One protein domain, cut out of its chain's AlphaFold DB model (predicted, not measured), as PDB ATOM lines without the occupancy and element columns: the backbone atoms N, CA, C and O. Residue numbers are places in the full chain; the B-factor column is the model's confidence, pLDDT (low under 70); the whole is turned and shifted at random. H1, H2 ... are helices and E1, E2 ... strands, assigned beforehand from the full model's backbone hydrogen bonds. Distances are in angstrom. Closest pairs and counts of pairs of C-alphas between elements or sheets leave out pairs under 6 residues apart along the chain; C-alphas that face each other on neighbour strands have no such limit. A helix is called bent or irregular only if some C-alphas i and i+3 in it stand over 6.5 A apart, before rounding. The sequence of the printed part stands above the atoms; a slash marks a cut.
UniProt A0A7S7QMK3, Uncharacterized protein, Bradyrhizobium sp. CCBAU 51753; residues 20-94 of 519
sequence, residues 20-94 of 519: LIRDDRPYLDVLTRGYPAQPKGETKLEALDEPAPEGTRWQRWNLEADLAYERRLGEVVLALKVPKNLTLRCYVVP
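What this domain is: This is residues 20 to 94 of the 519 residues of an uncharacterized protein of Bradyrhizobium sp. CCBAU 51753 (UniProt A0A7S7QMK3). Two antiparallel hairpins, E2 with E3 and E4 with E5, stand as the two arms of a wedge, partly face to face and nearer to each other at the end where E1 and H1 lie. The short strand E1 joins the edge of E5, and the long loop of residues 34 to 55 bridges from one arm to the other, with short pairings to E4 and to E3. The printed part has 75 residues, with five named strands and one named helix in the order E1, E2, E3, H1, E4, E5; one sheet has the order E1, E5, E4 and is mixed, the other is E2 and E3, antiparallel. The class is mostly strand, and the whole is compact, with a radius of gyration of the C-alphas of 12.7 A and spans of 36 by 26 by 19 A.

How they stand to each other: E1, residues 20 to 22, is an edge strand parallel to E5, residues 87 to 93, with N 21 and O 91 at 2.9 A. After a tight link comes E2, residues 27 to 33; the closest C-alphas of E1 and E2, those of Ile 21 and Tyr 27, are 7.0 A apart. E2 and E3, residues 56 to 62, form a hairpin with a long link; N 30 and O 59 are 2.8 A apart, within hydrogen-bond range. In that link, residues 38 to 39 pair antiparallel with residues 80 to 82 of E4, residues 74 to 82, and residues 46 to 47 pair antiparallel with residues 59 to 60 of E3. H1, residues 64 to 69, is not on the sheet of E1, E5 and E4; 1 of its 2 O i to N i+4 pairs is within hydrogen-bond range. E4 and E5 form a hairpin, with N 78 and O 88 at 2.9 A. Between the two hairpins, the closest C-alphas of E2 and E5 are those of Leu 28 and Cys 90, 7.8 A apart, while E3 and E4 are apart.

Where its parts are: E1 begins at C-alpha 20, (188.633, 146.347, 151.655). E2 measures 19.6 A from first to last C-alpha and E3 19.3 A. H1 measures 8.8 A and is neither bent nor irregular, but only just: C-alphas 66 and 69 are 6.1 A apart. E4, the longest strand, measures 24.5 A and begins at C-alpha 74, (184.849, 138.566, 149.093). E5 measures 19.5 A and ends at C-alpha 93, (188.169, 142.816, 145.572).

The domain as a whole: The two C-alphas farthest apart are those of Glu 54 and Glu 70, at 38.1 A. The printed part has no cut, and the link from E2 to E3 is long, with 22 residues. The mean pLDDT of the printed part is 83.8; residues 69 to 70 are under 70.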
ATOM      1  N   LEU A  20     188.523 146.658 153.077       78.69
ATOM      2  CA  LEU A  20     188.633 146.347 151.655       78.69
ATOM      3  C   LEU A  20     190.107 146.191 151.280       78.69
ATOM      4  O   LEU A  20     190.895 147.114 151.482       78.69
ATOM      5  N   ILE A  21     190.455 145.045 150.705       81.25
ATOM      6  CA  ILE A  21     191.780 144.778 150.148       81.25
ATOM      7  C   ILE A  21     191.646 144.356 148.688       81.25
ATOM      8  O   ILE A  21     190.631 143.793 148.279       81.25
ATOM      9  N   ARG A  22     192.662 144.653 147.884       82.38
ATOM     10  CA  ARG A  22     192.720 144.233 146.482       82.38
ATOM     11  C   ARG A  22     193.527 142.943 146.388       82.38
ATOM     12  O   ARG A  22     194.503 142.787 147.111       82.38
ATOM     13  N   ASP A  23     193.157 142.031 145.500       82.56
ATOM     14  CA  ASP A  23     193.888 140.765 145.321       82.56
ATOM     15  C   ASP A  23     195.271 140.923 144.655       82.56
ATOM     16  O   ASP A  23     196.075 140.003 144.726       82.56
ATOM     17  N   ASP A  24     195.584 142.082 144.061       81.94
ATOM     18  CA  ASP A  24     196.943 142.444 143.625       81.94
ATOM     19  C   ASP A  24     197.826 142.961 144.776       81.94
ATOM     20  O   ASP A  24     199.034 143.127 144.616       81.94
ATOM     21  N   ARG A  25     197.229 143.216 145.949       85.31
ATOM     22  CA  ARG A  25     197.912 143.514 147.218       85.31
ATOM     23  C   ARG A  25     197.231 142.750 148.360       85.31
ATOM     24  O   ARG A  25     196.572 143.365 149.204       85.31
ATOM     25  N   PRO A  26     197.353 141.414 148.362       86.88
ATOM     26  CA  PRO A  26     196.542 140.503 149.166       86.88
ATOM     27  C   PRO A  26     197.001 140.440 150.631       86.88
ATOM     28  O   PRO A  26     197.338 139.376 151.139       86.88
ATOM     29  N   TYR A  27     197.063 141.569 151.333       89.44
ATOM     30  CA  TYR A  27     197.499 141.577 152.725       89.44
ATOM     31  C   TYR A  27     196.817 142.645 153.574       89.44
ATOM     32  O   TYR A  27     196.334 143.662 153.075       89.44
ATOM     33  N   LEU A  28     196.798 142.403 154.884       89.81
ATOM     34  CA  LEU A  28     196.352 143.360 155.890       89.81
ATOM     35  C   LEU A  28     197.417 143.482 156.979       89.81
ATOM     36  O   LEU A  28     197.732 142.507 157.666       89.81
ATOM     37  N   ASP A  29     197.941 144.692 157.148       90.50
ATOM     38  CA  ASP A  29     198.911 144.997 158.194       90.50
ATOM     39  C   ASP A  29     198.178 145.446 159.460       90.50
ATOM     40  O   ASP A  29     197.331 146.339 159.438       90.50
ATOM     41  N   VAL A  30     198.480 144.794 160.580       90.62
ATOM     42  CA  VAL A  30     197.899 145.078 161.890       90.62
ATOM     43  C   VAL A  30     198.952 145.632 162.836       90.62
ATOM     44  O   VAL A  30     200.004 145.029 163.052       90.62
ATOM     45  N   LEU A  31     198.637 146.766 163.459       90.62
ATOM     46  CA  LEU A  31     199.435 147.321 164.543       90.62
ATOM     47  C   LEU A  31     198.927 146.774 165.875       90.62
ATOM     48  O   LEU A  31     197.780 147.001 166.260       90.62
ATOM     49  N   THR A  32     199.788 146.082 166.612       88.56
ATOM     50  CA  THR A  32     199.441 145.531 167.929       88.56
ATOM     51  C   THR A  32     200.244 146.207 169.030       88.56
ATOM     52  O   THR A  32     201.405 146.566 168.840       88.56
ATOM     53  N   ARG A  33     199.629 146.389 170.205       87.12
ATOM     54  CA  ARG A  33     200.297 146.876 171.421       87.12
ATOM     55  C   ARG A  33     200.440 145.730 172.417       87.12
ATOM     56  O   ARG A  33     199.456 145.066 172.738       87.12
ATOM     57  N   GLY A  34     201.645 145.530 172.949       86.19
ATOM     58  CA  GLY A  34     201.930 144.442 173.890       86.19
ATOM     59  C   GLY A  34     202.239 143.115 173.189       86.19
ATOM     60  O   GLY A  34     203.223 143.025 172.452       86.19
ATOM     61  N   TYR A  35     201.453 142.068 173.464       85.94
ATOM     62  CA  TYR A  35     201.657 140.736 172.876       85.94
ATOM     63  C   TYR A  35     201.294 140.713 171.381       85.94
ATOM     64  O   TYR A  35     200.329 141.373 170.995       85.94
ATOM     65  N   PRO A  36     202.021 139.938 170.553       88.69
ATOM     66  CA  PRO A  36     201.687 139.789 169.143       88.69
ATOM     67  C   PRO A  36     200.314 139.132 168.981       88.69
ATOM     68  O   PRO A  36     199.940 138.249 169.764       88.69
ATOM     69  N   ALA A  37     199.588 139.534 167.941       89.81
ATOM     70  CA  ALA A  37     198.381 138.844 167.537       89.81
ATOM     71  C   ALA A  37     198.723 137.409 167.113       89.81
ATOM     72  O   ALA A  37     199.705 137.159 166.408       89.81
ATOM     73  N   GLN A  38     197.910 136.464 167.573       90.44
ATOM     74  CA  GLN A  38     198.014 135.045 167.269       90.44
ATOM     75  C   GLN A  38     196.662 134.562 166.753       90.44
ATOM     76  O   GLN A  38     195.681 134.643 167.502       90.44
ATOM     77  N   PRO A  39     196.579 134.051 165.521       89.81
ATOM     78  CA  PRO A  39     195.361 133.446 164.999       89.81
ATOM     79  C   PRO A  39     195.025 132.114 165.684       89.81
ATOM     80  O   PRO A  39     195.859 131.483 166.339       89.81
ATOM     81  N   LYS A  40     193.768 131.690 165.556       85.31
ATOM     82  CA  LYS A  40     193.331 130.320 165.835       85.31
ATOM     83  C   LYS A  40     193.543 129.494 164.564       85.31
ATOM     84  O   LYS A  40     192.885 129.769 163.570       85.31
ATOM     85  N   GLY A  41     194.418 128.489 164.604       83.25
ATOM     86  CA  GLY A  41     194.674 127.591 163.470       83.25
ATOM     87  C   GLY A  41     196.131 127.607 163.004       83.25
ATOM     88  O   GLY A  41     197.023 127.946 163.783       83.25
ATOM     89  N   GLU A  42     196.350 127.204 161.751       79.31
ATOM     90  CA  GLU A  42     197.682 127.038 161.145       79.31
ATOM     91  C   GLU A  42     198.228 128.314 160.486       79.31
ATOM     92  O   GLU A  42     199.447 128.470 160.378       79.31
ATOM     93  N   THR A  43     197.351 129.248 160.100       83.38
ATOM     94  CA  THR A  43     197.721 130.563 159.555       83.38
ATOM     95  C   THR A  43     198.645 131.300 160.526       83.38
ATOM     96  O   THR A  43     198.464 131.223 161.740       83.38
ATOM     97  N   LYS A  44     199.631 132.045 160.020       85.56
ATOM     98  CA  LYS A  44     200.545 132.854 160.843       85.56
ATOM     99  C   LYS A  44     200.505 134.310 160.401       85.56
ATOM    100  O   LYS A  44     200.313 134.596 159.228       85.56
ATOM    101  N   LEU A  45     200.685 135.211 161.363       90.25
ATOM    102  CA  LEU A  45     200.895 136.631 161.098       90.25
ATOM    103  C   LEU A  45     202.399 136.899 161.092       90.25
ATOM    104  O   LEU A  45     203.072 136.651 162.099       90.25
ATOM    105  N   GLU A  46     202.912 137.378 159.970       91.88
ATOM    106  CA  GLU A  46     204.330 137.670 159.761       91.88
ATOM    107  C   GLU A  46     204.706 138.951 160.508       91.88
ATOM    108  O   GLU A  46     203.921 139.891 160.547       91.88
ATOM    109  N   ALA A  47     205.874 139.006 161.147       89.00
ATOM    110  CA  ALA A  47     206.349 140.257 161.736       89.00
ATOM    111  C   ALA A  47     206.919 141.155 160.631       89.00
ATOM    112  O   ALA A  47     207.626 140.660 159.756       89.00
ATOM    113  N   LEU A  48     206.622 142.453 160.686       88.62
ATOM    114  CA  LEU A  48     207.195 143.437 159.771       88.62
ATOM    115  C   LEU A  48     208.326 144.200 160.465       88.62
ATOM    116  O   LEU A  48     208.170 144.632 161.607       88.62
ATOM    117  N   ASP A  49     209.429 144.416 159.747       84.12
ATOM    118  CA  ASP A  49     210.599 145.176 160.221       84.12
ATOM    119  C   ASP A  49     210.407 146.706 160.107       84.12
ATOM    120  O   ASP A  49     211.358 147.487 160.173       84.12
ATOM    121  N   GLU A  50     209.167 147.152 159.917       83.31
ATOM    122  CA  GLU A  50     208.820 148.559 159.762       83.31
ATOM    123  C   GLU A  50     208.857 149.306 161.107       83.31
ATOM    124  O   GLU A  50     208.441 148.761 162.138       83.31
ATOM    125  N   PRO A  51     209.323 150.571 161.130       82.81
ATOM    126  CA  PRO A  51     209.368 151.360 162.354       82.81
ATOM    127  C   PRO A  51     207.954 151.564 162.911       82.81
ATOM    128  O   PRO A  51     207.105 152.204 162.292       82.81
ATOM    129  N   ALA A  52     207.712 151.030 164.106       83.06
ATOM    130  CA  ALA A  52     206.448 151.151 164.821       83.06
ATOM    131  C   ALA A  52     206.576 152.127 166.008       83.06
ATOM    132  O   ALA A  52     207.669 152.287 166.562       83.06
ATOM    133  N   PRO A  53     205.474 152.778 166.428       85.00
ATOM    134  CA  PRO A  53     205.436 153.542 167.672       85.00
ATOM    135  C   PRO A  53     205.949 152.755 168.890       85.00
ATOM    136  O   PRO A  53     205.928 151.525 168.935       85.00
ATOM    137  N   GLU A  54     206.396 153.465 169.925       83.81
ATOM    138  CA  GLU A  54     206.950 152.821 171.118       83.81
ATOM    139  C   GLU A  54     205.938 151.856 171.771       83.81
ATOM    140  O   GLU A  54     204.781 152.200 172.035       83.81
ATOM    141  N   GLY A  55     206.372 150.614 172.015       82.38
ATOM    142  CA  GLY A  55     205.540 149.561 172.604       82.38
ATOM    143  C   GLY A  55     204.534 148.907 171.645       82.38
ATOM    144  O   GLY A  55     203.702 148.107 172.099       82.38
ATOM    145  N   THR A  56     204.592 149.211 170.345       88.50
ATOM    146  CA  THR A  56     203.786 148.556 169.308       88.50
ATOM    147  C   THR A  56     204.646 147.786 168.305       88.50
ATOM    148  O   THR A  56     205.868 147.911 168.275       88.50
ATOM    149  N   ARG A  57     204.004 146.911 167.526       88.94
ATOM    150  CA  ARG A  57     204.639 146.140 166.452       88.94
ATOM    151  C   ARG A  57     203.671 145.945 165.290       88.94
ATOM    152  O   ARG A  57     202.483 145.693 165.527       88.94
ATOM    153  N   TRP A  58     204.185 146.021 164.071       91.69
ATOM    154  CA  TRP A  58     203.444 145.677 162.865       91.69
ATOM    155  C   TRP A  58     203.511 144.172 162.603       91.69
ATOM    156  O   TRP A  58     204.558 143.539 162.766       91.69
ATOM    157  N   GLN A  59     202.380 143.589 162.220       92.75
ATOM    158  CA  GLN A  59     202.309 142.223 161.719       92.75
ATOM    159  C   GLN A  59     201.466 142.177 160.449       92.75
ATOM    160  O   GLN A  59     200.460 142.873 160.369       92.75
ATOM    161  N   ARG A  60     201.830 141.329 159.493       92.50
ATOM    162  CA  ARG A  60     201.116 141.143 158.235       92.50
ATOM    163  C   ARG A  60     200.311 139.859 158.249       92.50
ATOM    164  O   ARG A  60     200.833 138.776 158.515       92.50
ATOM    165  N   TRP A  61     199.035 139.980 157.916       92.50
ATOM    166  CA  TRP A  61     198.238 138.861 157.447       92.50
ATOM    167  C   TRP A  61     198.373 138.782 155.929       92.50
ATOM    168  O   TRP A  61     197.783 139.598 155.225       92.50
ATOM    169  N   ASN A  62     199.188 137.845 155.441       89.12
ATOM    170  CA  ASN A  62     199.382 137.620 154.013       89.12
ATOM    171  C   ASN A  62     198.384 136.568 153.504       89.12
ATOM    172  O   ASN A  62     198.293 135.480 154.069       89.12
ATOM    173  N   LEU A  63     197.639 136.913 152.458       86.31
ATOM    174  CA  LEU A  63     196.647 136.071 151.792       86.31
ATOM    175  C   LEU A  63     197.088 135.670 150.375       86.31
ATOM    176  O   LEU A  63     196.326 135.027 149.666       86.31
ATOM    177  N   GLU A  64     198.289 136.047 149.934       82.62
ATOM    178  CA  GLU A  64     198.763 135.855 148.557       82.62
ATOM    179  C   GLU A  64     198.675 134.403 148.086       82.62
ATOM    180  O   GLU A  64     198.117 134.140 147.024       82.62
ATOM    181  N   ALA A  65     199.161 133.457 148.893       74.81
ATOM    182  CA  ALA A  65     199.131 132.039 148.546       74.81
ATOM    183  C   ALA A  65     197.693 131.508 148.403       74.81
ATOM    184  O   ALA A  65     197.384 130.831 147.420       74.81
ATOM    185  N   ASP A  66     196.813 131.872 149.341       72.75
ATOM    186  CA  ASP A  66     195.407 131.457 149.350       72.75
ATOM    187  C   ASP A  66     194.653 132.075 148.153       72.75
ATOM    188  O   ASP A  66     193.895 131.409 147.448       72.75
ATOM    189  N   LEU A  67     194.910 133.353 147.856       77.50
ATOM    190  CA  LEU A  67     194.223 134.113 146.810       77.50
ATOM    191  C   LEU A  67     194.747 133.849 145.399       77.50
ATOM    192  O   LEU A  67     193.994 134.034 144.441       77.50
ATOM    193  N   ALA A  68     196.001 133.434 145.234       71.00
ATOM    194  CA  ALA A  68     196.585 133.190 143.919       71.00
ATOM    195  C   ALA A  68     196.031 131.925 143.245       71.00
ATOM    196  O   ALA A  68     195.857 131.930 142.023       71.00
ATOM    197  N   TYR A  69     195.749 130.872 144.028       66.69
ATOM    198  CA  TYR A  69     195.294 129.570 143.523       66.69
ATOM    199  C   TYR A  69     193.792 129.335 143.724       66.69
ATOM    200  O   TYR A  69     193.094 128.955 142.786       66.69
ATOM    201  N   GLU A  70     193.259 129.594 144.923       68.44
ATOM    202  CA  GLU A  70     191.832 129.360 145.192       68.44
ATOM    203  C   GLU A  70     190.947 130.454 144.584       68.44
ATOM    204  O   GLU A  70     189.735 130.270 144.459       68.44
ATOM    205  N   ARG A  71     191.551 131.604 144.228       75.75
ATOM    206  CA  ARG A  71     190.867 132.815 143.741       75.75
ATOM    207  C   ARG A  71     189.630 133.132 144.575       75.75
ATOM    208  O   ARG A  71     188.579 133.517 144.053       75.75
ATOM    209  N   ARG A  72     189.772 132.939 145.886       71.56
ATOM    210  CA  ARG A  72     188.712 133.151 146.852       71.56
ATOM    211  C   ARG A  72     188.527 134.645 147.061       71.56
ATOM    212  O   ARG A  72     189.394 135.292 147.626       71.56
ATOM    213  N   LEU A  73     187.420 135.219 146.620       72.56
ATOM    214  CA  LEU A  73     187.180 136.654 146.774       72.56
ATOM    215  C   LEU A  73     186.073 136.921 147.790       72.56
ATOM    216  O   LEU A  73     185.465 136.010 148.343       72.56
ATOM    217  N   GLY A  74     185.849 138.190 148.109       71.50
ATOM    218  CA  GLY A  74     184.849 138.566 149.093       71.50
ATOM    219  C   GLY A  74     185.305 138.384 150.538       71.50
ATOM    220  O   GLY A  74     186.423 138.760 150.891       71.50
ATOM    221  N   GLU A  75     184.408 137.918 151.405       74.56
ATOM    222  CA  GLU A  75     184.634 137.926 152.852       74.56
ATOM    223  C   GLU A  75     185.662 136.868 153.287       74.56
ATOM    224  O   GLU A  75     185.456 135.658 153.145       74.56
ATOM    225  N   VAL A  76     186.749 137.339 153.905       78.81
ATOM    226  CA  VAL A  76     187.769 136.495 154.531       78.81
ATOM    227  C   VAL A  76     187.936 136.911 155.987       78.81
ATOM    228  O   VAL A  76     188.007 138.094 156.335       78.81
ATOM    229  N   VAL A  77     187.958 135.910 156.864       85.38
ATOM    230  CA  VAL A  77     187.857 136.098 158.309       85.38
ATOM    231  C   VAL A  77     188.924 135.273 159.016       85.38
ATOM    232  O   VAL A  77     189.022 134.069 158.798       85.38
ATOM    233  N   LEU A  78     189.674 135.909 159.916       87.44
ATOM    234  CA  LEU A  78     190.686 135.260 160.746       87.44
ATOM    235  C   LEU A  78     190.364 135.457 162.226       87.44
ATOM    236  O   LEU A  78     190.523 136.543 162.787       87.44
ATOM    237  N   ALA A  79     189.915 134.386 162.878       89.62
ATOM    238  CA  ALA A  79     189.668 134.400 164.314       89.62
ATOM    239  C   ALA A  79     190.994 134.422 165.089       89.62
ATOM    240  O   ALA A  79     191.888 133.617 164.831       89.62
ATOM    241  N   LEU A  80     191.108 135.295 166.089       89.19
ATOM    242  CA  LEU A  80     192.307 135.429 166.912       89.19
ATOM    243  C   LEU A  80     192.188 134.644 168.226       89.19
ATOM    244  O   LEU A  80     191.154 134.610 168.903       89.19
ATOM    245  N   LYS A  81     193.284 133.979 168.594       90.50
ATOM    246  CA  LYS A  81     193.536 133.413 169.924       90.50
ATOM    247  C   LYS A  81     194.021 134.506 170.873       90.50
ATOM    248  O   LYS A  81     193.606 134.543 172.031       90.50
ATOM    249  N   VAL A  82     194.900 135.373 170.374       87.44
ATOM    250  CA  VAL A  82     195.414 136.553 171.070       87.44
ATOM    251  C   VAL A  82     195.310 137.732 170.109       87.44
ATOM    252  O   VAL A  82     195.821 137.625 169.000       87.44
ATOM    253  N   PRO A  83     194.693 138.850 170.501       84.00
ATOM    254  CA  PRO A  83     193.782 139.000 171.640       84.00
ATOM    255  C   PRO A  83     192.544 138.080 171.545       84.00
ATOM    256  O   PRO A  83     192.105 137.706 170.460       84.00
ATOM    257  N   LYS A  84     191.992 137.671 172.699       83.81
ATOM    258  CA  LYS A  84     190.841 136.751 172.758       83.81
ATOM    259  C   LYS A  84     189.572 137.414 172.217       83.81
ATOM    260  O   LYS A  84     189.356 138.597 172.446       83.81
ATOM    261  N   ASN A  85     188.700 136.606 171.609       81.19
ATOM    262  CA  ASN A  85     187.376 137.002 171.101       81.19
ATOM    263  C   ASN A  85     187.401 138.090 170.020       81.19
ATOM    264  O   ASN A  85     186.380 138.726 169.779       81.19
ATOM    265  N   LEU A  86     188.549 138.294 169.377       85.25
ATOM    266  CA  LEU A  86     188.688 139.228 168.272       85.25
ATOM    267  C   LEU A  86     188.887 138.482 166.965       85.25
ATOM    268  O   LEU A  86     189.368 137.349 166.935       85.25
ATOM    269  N   THR A  87     188.490 139.147 165.894       86.69
ATOM    270  CA  THR A  87     188.465 138.584 164.557       86.69
ATOM    271  C   THR A  87     188.909 139.662 163.588       86.69
ATOM    272  O   THR A  87     188.353 140.761 163.599       86.69
ATOM    273  N   LEU A  88     189.903 139.353 162.761       87.44
ATOM    274  CA  LEU A  88     190.253 140.192 161.623       87.44
ATOM    275  C   LEU A  88     189.307 139.862 160.476       87.44
ATOM    276  O   LEU A  88     189.010 138.693 160.224       87.44
ATOM    277  N   ARG A  89     188.806 140.903 159.816       85.38
ATOM    278  CA  ARG A  89     187.851 140.790 158.719       85.38
ATOM    279  C   ARG A  89     188.349 141.637 157.564       85.38
ATOM    280  O   ARG A  89     188.519 142.846 157.719       85.38
ATOM    281  N   CYS A  90     188.553 141.017 156.416       81.00
ATOM    282  CA  CYS A  90     188.804 141.739 155.184       81.00
ATOM    283  C   CYS A  90     187.818 141.308 154.105       81.00
ATOM    284  O   CYS A  90     187.180 140.257 154.187       81.00
ATOM    285  N   TYR A  91     187.678 142.169 153.110       77.12
ATOM    286  CA  TYR A  91     186.882 141.915 151.928       77.12
ATOM    287  C   TYR A  91     187.782 142.062 150.702       77.12
ATOM    288  O   TYR A  91     188.301 143.150 150.450       77.12
ATOM    289  N   VAL A  92     187.982 140.973 149.964       78.00
ATOM    290  CA  VAL A  92     188.909 140.913 148.829       78.00
ATOM    291  C   VAL A  92     188.193 141.292 147.535       78.00
ATOM    292  O   VAL A  92     187.190 140.678 147.165       78.00
ATOM    293  N   VAL A  93     188.714 142.299 146.834       75.44
ATOM    294  CA  VAL A  93     188.169 142.816 145.572       75.44
ATOM    295  C   VAL A  93     189.009 142.322 144.380       75.44
ATOM    296  O   VAL A  93     190.229 142.518 144.395       75.44
ATOM    297  N   PRO A  94     188.385 141.743 143.328       74.94
ATOM    298  CA  PRO A  94     189.073 141.309 142.110       74.94
ATOM    299  C   PRO A  94     189.685 142.499 141.372       74.94
ATOM    300  O   PRO A  94     188.971 143.426 140.972       74.94
TER     301      PRO A  94